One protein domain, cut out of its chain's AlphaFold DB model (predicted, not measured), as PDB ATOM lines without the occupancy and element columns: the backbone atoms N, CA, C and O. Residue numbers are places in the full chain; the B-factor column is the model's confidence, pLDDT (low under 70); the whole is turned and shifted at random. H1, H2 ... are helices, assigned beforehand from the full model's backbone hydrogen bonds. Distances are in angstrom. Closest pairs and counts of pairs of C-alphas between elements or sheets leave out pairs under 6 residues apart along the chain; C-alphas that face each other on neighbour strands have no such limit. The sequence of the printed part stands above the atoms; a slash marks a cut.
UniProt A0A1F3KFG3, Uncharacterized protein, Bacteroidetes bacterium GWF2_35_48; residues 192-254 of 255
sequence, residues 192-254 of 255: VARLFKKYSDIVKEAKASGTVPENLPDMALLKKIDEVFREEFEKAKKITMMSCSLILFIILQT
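Overview. This is residues 192 to 254 of the 255 residues of an uncharacterized protein of Bacteroidetes bacterium GWF2_35_48 (UniProt A0A1F3KFG3). A short helix, H1, and a long one, H2, make a triangle with the link between them, closed where residues 192 to 199 of H1 touch residues 222 to 229 of H2. From this small head a long straight arm sticks out, residues 234 to 254, of which 234 to 253 belong to H2. The printed part has 63 residues, all helix in class, H1 then H2, with no named strand. It is extended, with a radius of gyration of the C-alphas of 18.3 A and spans of 60 by 20 by 14 A.

Along the chain. H1, residues 192 to 209, begins at C-alpha 192 (186.193, 240.559, 143.553) and is 25.4 A long. H2, residues 219 to 253, is 51.3 A long and ends at C-alpha 253 (178.685, 237.042, 104.894).

Arrangement. H1 and H2 touch, the closest C-alphas being those of Val 192 and Phe 229, 5.8 A apart. They run opposite ways at a steep tilt of 55 degrees. Every O i to N i+4 pair is within hydrogen-bond range in H2, and 13 of 14 in H1.

Size, cuts and confidence. The C-alphas of Thr 211 and Thr 254, the two farthest apart, are 60.5 A apart. The H1 to H2 link is short, and the printed part has no cut. Residues 241 to 254 have pLDDT under 70.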
ATOM      1  N   VAL A 192     186.743 241.866 143.172       90.25
ATOM      2  CA  VAL A 192     186.193 240.559 143.553       90.25
ATOM      3  C   VAL A 192     187.040 239.396 143.033       90.25
ATOM      4  O   VAL A 192     187.185 238.401 143.737       90.25
ATOM      5  N   ALA A 193     187.666 239.518 141.858       90.69
ATOM      6  CA  ALA A 193     188.565 238.496 141.328       90.69
ATOM      7  C   ALA A 193     189.845 238.391 142.169       90.69
ATOM      8  O   ALA A 193     190.291 237.285 142.486       90.69
ATOM      9  N   ARG A 194     190.392 239.533 142.608       91.25
ATOM     10  CA  ARG A 194     191.550 239.585 143.512       91.25
ATOM     11  C   ARG A 194     191.232 238.954 144.869       91.25
ATOM     12  O   ARG A 194     192.003 238.127 145.359       91.25
ATOM     13  N   LEU A 195     190.082 239.298 145.454       91.75
ATOM     14  CA  LEU A 195     189.613 238.724 146.718       91.75
ATOM     15  C   LEU A 195     189.338 237.223 146.586       91.75
ATOM     16  O   LEU A 195     189.785 236.445 147.429       91.75
ATOM     17  N   PHE A 196     188.658 236.806 145.517       92.56
ATOM     18  CA  PHE A 196     188.378 235.400 145.245       92.56
ATOM     19  C   PHE A 196     189.671 234.596 145.151       92.56
ATOM     20  O   PHE A 196     189.812 233.592 145.846       92.56
ATOM     21  N   LYS A 197     190.655 235.062 144.371       92.62
ATOM     22  CA  LYS A 197     191.957 234.399 144.259       92.62
ATOM     23  C   LYS A 197     192.631 234.273 145.626       92.62
ATOM     24  O   LYS A 197     192.936 233.152 146.033       92.62
ATOM     25  N   LYS A 198     192.758 235.388 146.358       90.38
ATOM     26  CA  LYS A 198     193.372 235.439 147.694       90.38
ATOM     27  C   LYS A 198     192.745 234.429 148.658       90.38
ATOM     28  O   LYS A 198     193.460 233.639 149.265       90.38
ATOM     29  N   TYR A 199     191.421 234.435 148.801       90.75
ATOM     30  CA  TYR A 199     190.752 233.572 149.776       90.75
ATOM     31  C   TYR A 199     190.575 232.135 149.290       90.75
ATOM     32  O   TYR A 199     190.565 231.225 150.113       90.75
ATOM     33  N   SER A 200     190.481 231.894 147.980       88.75
ATOM     34  CA  SER A 200     190.369 230.534 147.442       88.75
ATOM     35  C   SER A 200     191.595 229.681 147.766       88.75
ATOM     36  O   SER A 200     191.444 228.490 148.029       88.75
ATOM     37  N   ASP A 201     192.787 230.279 147.786       88.69
ATOM     38  CA  ASP A 201     194.027 229.578 148.118       88.69
ATOM     39  C   ASP A 201     194.103 229.305 149.631       88.69
ATOM     40  O   ASP A 201     194.278 228.155 150.029       88.69
ATOM     41  N   ILE A 202     193.786 230.299 150.470       86.75
ATOM     42  CA  ILE A 202     193.720 230.138 151.936       86.75
ATOM     43  C   ILE A 202     192.687 229.070 152.341       86.75
ATOM     44  O   ILE A 202     192.949 228.239 153.206       86.75
ATOM     45  N   VAL A 203     191.505 229.050 151.713       87.38
ATOM     46  CA  VAL A 203     190.462 228.047 151.999       87.38
ATOM     47  C   VAL A 203     190.903 226.644 151.576       87.38
ATOM     48  O   VAL A 203     190.564 225.673 152.253       87.38
ATOM     49  N   LYS A 204     191.638 226.500 150.465       88.56
ATOM     50  CA  LYS A 204     192.196 225.200 150.052       88.56
ATOM     51  C   LYS A 204     193.231 224.705 151.057       88.56
ATOM     52  O   LYS A 204     193.179 223.538 151.433       88.56
ATOM     53  N   GLU A 205     194.115 225.587 151.511       86.12
ATOM     54  CA  GLU A 205     195.125 225.272 152.524       86.12
ATOM     55  C   GLU A 205     194.480 224.882 153.856       86.12
ATOM     56  O   GLU A 205     194.800 223.825 154.390       86.12
ATOM     57  N   ALA A 206     193.498 225.651 154.334       86.56
ATOM     58  CA  ALA A 206     192.755 225.356 155.561       86.56
ATOM     59  C   ALA A 206     192.045 223.993 155.510       86.56
ATOM     60  O   ALA A 206     192.020 223.242 156.486       86.56
ATOM     61  N   LYS A 207     191.479 223.637 154.346       86.75
ATOM     62  CA  LYS A 207     190.875 222.314 154.120       86.75
ATOM     63  C   LYS A 207     191.911 221.190 154.136       86.75
ATOM     64  O   LYS A 207     191.579 220.091 154.565       86.75
ATOM     65  N   ALA A 208     193.127 221.452 153.663       88.50
ATOM     66  CA  ALA A 208     194.210 220.477 153.652       88.50
ATOM     67  C   ALA A 208     194.858 220.299 155.038       88.50
ATOM     68  O   ALA A 208     195.196 219.178 155.406       88.50
ATOM     69  N   SER A 209     195.011 221.378 155.813       85.94
ATOM     70  CA  SER A 209     195.606 221.350 157.157       85.94
ATOM     71  C   SER A 209     194.619 220.954 158.257       85.94
ATOM     72  O   SER A 209     195.040 220.572 159.348       85.94
ATOM     73  N   GLY A 210     193.311 221.076 158.005       83.31
ATOM     74  CA  GLY A 210     192.265 220.888 159.013       83.31
ATOM     75  C   GLY A 210     192.198 222.016 160.050       83.31
ATOM     76  O   GLY A 210     191.462 221.901 161.028       83.31
ATOM     77  N   THR A 211     192.945 223.105 159.850       81.88
ATOM     78  CA  THR A 211     192.999 224.269 160.744       81.88
ATOM     79  C   THR A 211     192.460 225.508 160.039       81.88
ATOM     80  O   THR A 211     192.755 225.750 158.871       81.88
ATOM     81  N   VAL A 212     191.656 226.309 160.744       80.50
ATOM     82  CA  VAL A 212     191.114 227.564 160.203       80.50
ATOM     83  C   VAL A 212     192.099 228.699 160.506       80.50
ATOM     84  O   VAL A 212     192.357 228.958 161.681       80.50
ATOM     85  N   PRO A 213     192.667 229.371 159.489       80.19
ATOM     86  CA  PRO A 213     193.559 230.502 159.709       80.19
ATOM     87  C   PRO A 213     192.799 231.717 160.258       80.19
ATOM     88  O   PRO A 213     191.689 232.014 159.822       80.19
ATOM     89  N   GLU A 214     193.433 232.450 161.174       77.50
ATOM     90  CA  GLU A 214     192.866 233.619 161.873       77.50
ATOM     91  C   GLU A 214     192.448 234.754 160.920       77.50
ATOM     92  O   GLU A 214     191.497 235.483 161.173       77.50
ATOM     93  N   ASN A 215     193.111 234.856 159.766       77.62
ATOM     94  CA  ASN A 215     192.900 235.922 158.782       77.62
ATOM     95  C   ASN A 215     191.740 235.639 157.812       77.62
ATOM     96  O   ASN A 215     191.585 236.343 156.805       77.62
ATOM     97  N   LEU A 216     190.985 234.562 158.039       82.00
ATOM     98  CA  LEU A 216     189.895 234.167 157.167       82.00
ATOM     99  C   LEU A 216     188.626 234.954 157.537       82.00
ATOM    100  O   LEU A 216     188.175 234.873 158.677       82.00
ATOM    101  N   PRO A 217     188.032 235.711 156.600       83.94
ATOM    102  CA  PRO A 217     186.774 236.389 156.858       83.94
ATOM    103  C   PRO A 217     185.637 235.387 157.066       83.94
ATOM    104  O   PRO A 217     185.708 234.238 156.622       83.94
ATOM    105  N   ASP A 218     184.555 235.866 157.678       87.12
ATOM    106  CA  ASP A 218     183.371 235.061 157.959       87.12
ATOM    107  C   ASP A 218     182.858 234.320 156.717       87.12
ATOM    108  O   ASP A 218     182.842 234.841 155.594       87.12
ATOM    109  N   MET A 219     182.338 233.110 156.937       85.00
ATOM    110  CA  MET A 219     181.800 232.242 155.882       85.00
ATOM    111  C   MET A 219     180.743 232.929 155.004       85.00
ATOM    112  O   MET A 219     180.642 232.632 153.812       85.00
ATOM    113  N   ALA A 220     179.973 233.868 155.565       90.75
ATOM    114  CA  ALA A 220     179.002 234.660 154.815       90.75
ATOM    115  C   ALA A 220     179.671 235.553 153.755       90.75
ATOM    116  O   ALA A 220     179.202 235.615 152.617       90.75
ATOM    117  N   LEU A 221     180.790 236.202 154.100       89.56
ATOM    118  CA  LEU A 221     181.536 237.044 153.168       89.56
ATOM    119  C   LEU A 221     182.221 236.200 152.090       89.56
ATOM    120  O   LEU A 221     182.153 236.552 150.917       89.56
ATOM    121  N   LEU A 222     182.815 235.060 152.461       90.75
ATOM    122  CA  LEU A 222     183.423 234.136 151.496       90.75
ATOM    123  C   LEU A 222     182.415 233.638 150.458       90.75
ATOM    124  O   LEU A 222     182.716 233.619 149.266       90.75
ATOM    125  N   LYS A 223     181.203 233.279 150.900       92.69
ATOM    126  CA  LYS A 223     180.121 232.868 150.000       92.69
ATOM    127  C   LYS A 223     179.717 234.001 149.057       92.69
ATOM    128  O   LYS A 223     179.570 233.763 147.864       92.69
ATOM    129  N   LYS A 224     179.598 235.229 149.575       94.50
ATOM    130  CA  LYS A 224     179.284 236.412 148.764       94.50
ATOM    131  C   LYS A 224     180.365 236.692 147.716       94.50
ATOM    132  O   LYS A 224     180.034 237.008 146.581       94.50
ATOM    133  N   ILE A 225     181.644 236.559 148.076       93.69
ATOM    134  CA  ILE A 225     182.764 236.727 147.136       93.69
ATOM    135  C   ILE A 225     182.695 235.675 146.023       93.69
ATOM    136  O   ILE A 225     182.827 236.037 144.857       93.69
ATOM    137  N   ASP A 226     182.471 234.398 146.355       93.50
ATOM    138  CA  ASP A 226     182.348 233.318 145.361       93.50
ATOM    139  C   ASP A 226     181.151 233.534 144.422       93.50
ATOM    140  O   ASP A 226     181.290 233.394 143.209       93.50
ATOM    141  N   GLU A 227     179.998 233.932 144.963       94.94
ATOM    142  CA  GLU A 227     178.784 234.202 144.190       94.94
ATOM    143  C   GLU A 227     178.975 235.365 143.207       94.94
ATOM    144  O   GLU A 227     178.788 235.185 142.003       94.94
ATOM    145  N   VAL A 228     179.430 236.525 143.699       94.25
ATOM    146  CA  VAL A 228     179.662 237.712 142.859       94.25
ATOM    147  C   VAL A 228     180.749 237.433 141.822       94.25
ATOM    148  O   VAL A 228     180.586 237.780 140.656       94.25
ATOM    149  N   PHE A 229     181.841 236.761 142.202       94.06
ATOM    150  CA  PHE A 229     182.895 236.406 141.254       94.06
ATOM    151  C   PHE A 229     182.365 235.533 140.113       94.06
ATOM    152  O   PHE A 229     182.645 235.815 138.952       94.06
ATOM    153  N   ARG A 230     181.592 234.483 140.421       92.81
ATOM    154  CA  ARG A 230     181.024 233.592 139.396       92.81
ATOM    155  C   ARG A 230     180.045 234.319 138.488       92.81
ATOM    156  O   ARG A 230     180.055 234.074 137.285       92.81
ATOM    157  N   GLU A 231     179.218 235.199 139.043       93.75
ATOM    158  CA  GLU A 231     178.278 235.993 138.257       93.75
ATOM    159  C   GLU A 231     179.014 236.884 137.247       93.75
ATOM    160  O   GLU A 231     178.718 236.843 136.050       93.75
ATOM    161  N   GLU A 232     180.010 237.641 137.709       90.44
ATOM    162  CA  GLU A 232     180.807 238.524 136.856       90.44
ATOM    163  C   GLU A 232     181.649 237.742 135.842       90.44
ATOM    164  O   GLU A 232     181.741 238.123 134.674       90.44
ATOM    165  N   PHE A 233     182.193 236.592 136.241       89.31
ATOM    166  CA  PHE A 233     182.928 235.707 135.344       89.31
ATOM    167  C   PHE A 233     182.048 235.179 134.201       89.31
ATOM    168  O   PHE A 233     182.462 235.186 133.039       89.31
ATOM    169  N   GLU A 234     180.812 234.764 134.489       90.44
ATOM    170  CA  GLU A 234     179.875 234.306 133.458       90.44
ATOM    171  C   GLU A 234     179.397 235.449 132.549       90.44
ATOM    172  O   GLU A 234     179.209 235.238 131.345       90.44
ATOM    173  N   LYS A 235     179.236 236.670 133.079       87.50
ATOM    174  CA  LYS A 235     178.969 237.865 132.257       87.50
ATOM    175  C   LYS A 235     180.121 238.132 131.291       87.50
ATOM    176  O   LYS A 235     179.877 238.246 130.088       87.50
ATOM    177  N   ALA A 236     181.356 238.158 131.790       83.31
ATOM    178  CA  ALA A 236     182.548 238.367 130.971       83.31
ATOM    179  C   ALA A 236     182.667 237.299 129.872       83.31
ATOM    180  O   ALA A 236     182.818 237.626 128.695       83.31
ATOM    181  N   LYS A 237     182.474 236.021 130.219       85.19
ATOM    182  CA  LYS A 237     182.509 234.905 129.265       85.19
ATOM    183  C   LYS A 237     181.471 235.043 128.148       85.19
ATOM    184  O   LYS A 237     181.778 234.762 126.989       85.19
ATOM    185  N   LYS A 238     180.246 235.481 128.466       84.75
ATOM    186  CA  LYS A 238     179.201 235.730 127.458       84.75
ATOM    187  C   LYS A 238     179.592 236.845 126.493       84.75
ATOM    188  O   LYS A 238     179.376 236.679 125.295       84.75
ATOM    189  N   ILE A 239     180.182 237.933 126.993       78.31
ATOM    190  CA  ILE A 239     180.666 239.046 126.164       78.31
ATOM    191  C   ILE A 239     181.736 238.545 125.186       78.31
ATOM    192  O   ILE A 239     181.599 238.748 123.979       78.31
ATOM    193  N   THR A 240     182.738 237.806 125.675       71.12
ATOM    194  CA  THR A 240     183.800 237.236 124.827       71.12
ATOM    195  C   THR A 240     183.255 236.245 123.790       71.12
ATOM    196  O   THR A 240     183.722 236.191 122.655       71.12
ATOM    197  N   MET A 241     182.238 235.456 124.145       69.56
ATOM    198  CA  MET A 241     181.635 234.484 123.227       69.56
ATOM    199  C   MET A 241     180.756 235.153 122.155       69.56
ATOM    200  O   MET A 241     180.717 234.697 121.008       69.56
ATOM    201  N   MET A 242     180.076 236.253 122.504       65.19
ATOM    202  CA  MET A 242     179.302 237.067 121.563       65.19
ATOM    203  C   MET A 242     180.196 237.783 120.551       65.19
ATOM    204  O   MET A 242     179.876 237.758 119.363       65.19
ATOM    205  N   SER A 243     181.312 238.380 120.983       59.97
ATOM    206  CA  SER A 243     182.227 239.070 120.062       59.97
ATOM    207  C   SER A 243     182.840 238.101 119.047       59.97
ATOM    208  O   SER A 243     182.855 238.388 117.851       59.97
ATOM    209  N   CYS A 244     183.232 236.902 119.487       56.28
ATOM    210  CA  CYS A 244     183.783 235.866 118.612       56.28
ATOM    211  C   CYS A 244     182.747 235.329 117.600       56.28
ATOM    212  O   CYS A 244     183.061 235.124 116.427       56.28
ATOM    213  N   SER A 245     181.484 235.169 118.016       61.31
ATOM    214  CA  SER A 245     180.404 234.726 117.116       61.31
ATOM    215  C   SER A 245     180.045 235.777 116.064       61.31
ATOM    216  O   SER A 245     179.736 235.422 114.929       61.31
ATOM    217  N   LEU A 246     180.100 237.066 116.419       57.75
ATOM    218  CA  LEU A 246     179.811 238.160 115.491       57.75
ATOM    219  C   LEU A 246     180.901 238.289 114.418       57.75
ATOM    220  O   LEU A 246     180.586 238.453 113.242       57.75
ATOM    221  N   ILE A 247     182.170 238.133 114.810       60.28
ATOM    222  CA  ILE A 247     183.310 238.107 113.881       60.28
ATOM    223  C   ILE A 247     183.162 236.943 112.891       60.28
ATOM    224  O   ILE A 247     183.323 237.135 111.688       60.28
ATOM    225  N   LEU A 248     182.767 235.755 113.367       59.16
ATOM    226  CA  LEU A 248     182.531 234.600 112.498       59.16
ATOM    227  C   LEU A 248     181.353 234.822 111.530       59.16
ATOM    228  O   LEU A 248     181.428 234.422 110.370       59.16
ATOM    229  N   PHE A 249     180.287 235.495 111.976       57.47
ATOM    230  CA  PHE A 249     179.131 235.818 111.132       57.47
ATOM    231  C   PHE A 249     179.469 236.831 110.028       57.47
ATOM    232  O   PHE A 249     179.001 236.680 108.903       57.47
ATOM    233  N   ILE A 250     180.305 237.833 110.321       60.25
ATOM    234  CA  ILE A 250     180.756 238.828 109.332       60.25
ATOM    235  C   ILE A 250     181.667 238.179 108.280       60.25
ATOM    236  O   ILE A 250     181.513 238.444 107.086       60.25
ATOM    237  N   ILE A 251     182.567 237.278 108.692       64.00
ATOM    238  CA  ILE A 251     183.439 236.539 107.764       64.00
ATOM    239  C   ILE A 251     182.612 235.620 106.848       64.00
ATOM    240  O   ILE A 251     182.892 235.532 105.659       64.00
ATOM    241  N   LEU A 252     181.546 234.993 107.353       58.97
ATOM    242  CA  LEU A 252     180.655 234.141 106.548       58.97
ATOM    243  C   LEU A 252     179.729 234.909 105.588       58.97
ATOM    244  O   LEU A 252     179.200 234.304 104.664       58.97
ATOM    245  N   GLN A 253     179.497 236.209 105.796       58.94
ATOM    246  CA  GLN A 253     178.685 237.042 104.894       58.94
ATOM    247  C   GLN A 253     179.506 237.754 103.809       58.94
ATOM    248  O   GLN A 253     178.928 238.371 102.916       58.94
ATOM    249  N   THR A 254     180.837 237.698 103.896       50.84
ATOM    250  CA  THR A 254     181.769 238.376 102.977       50.84
ATOM    251  C   THR A 254     182.538 237.416 102.059       50.84
ATOM    252  O   THR A 254     183.327 237.881 101.235       50.84
TER     253      THR A 254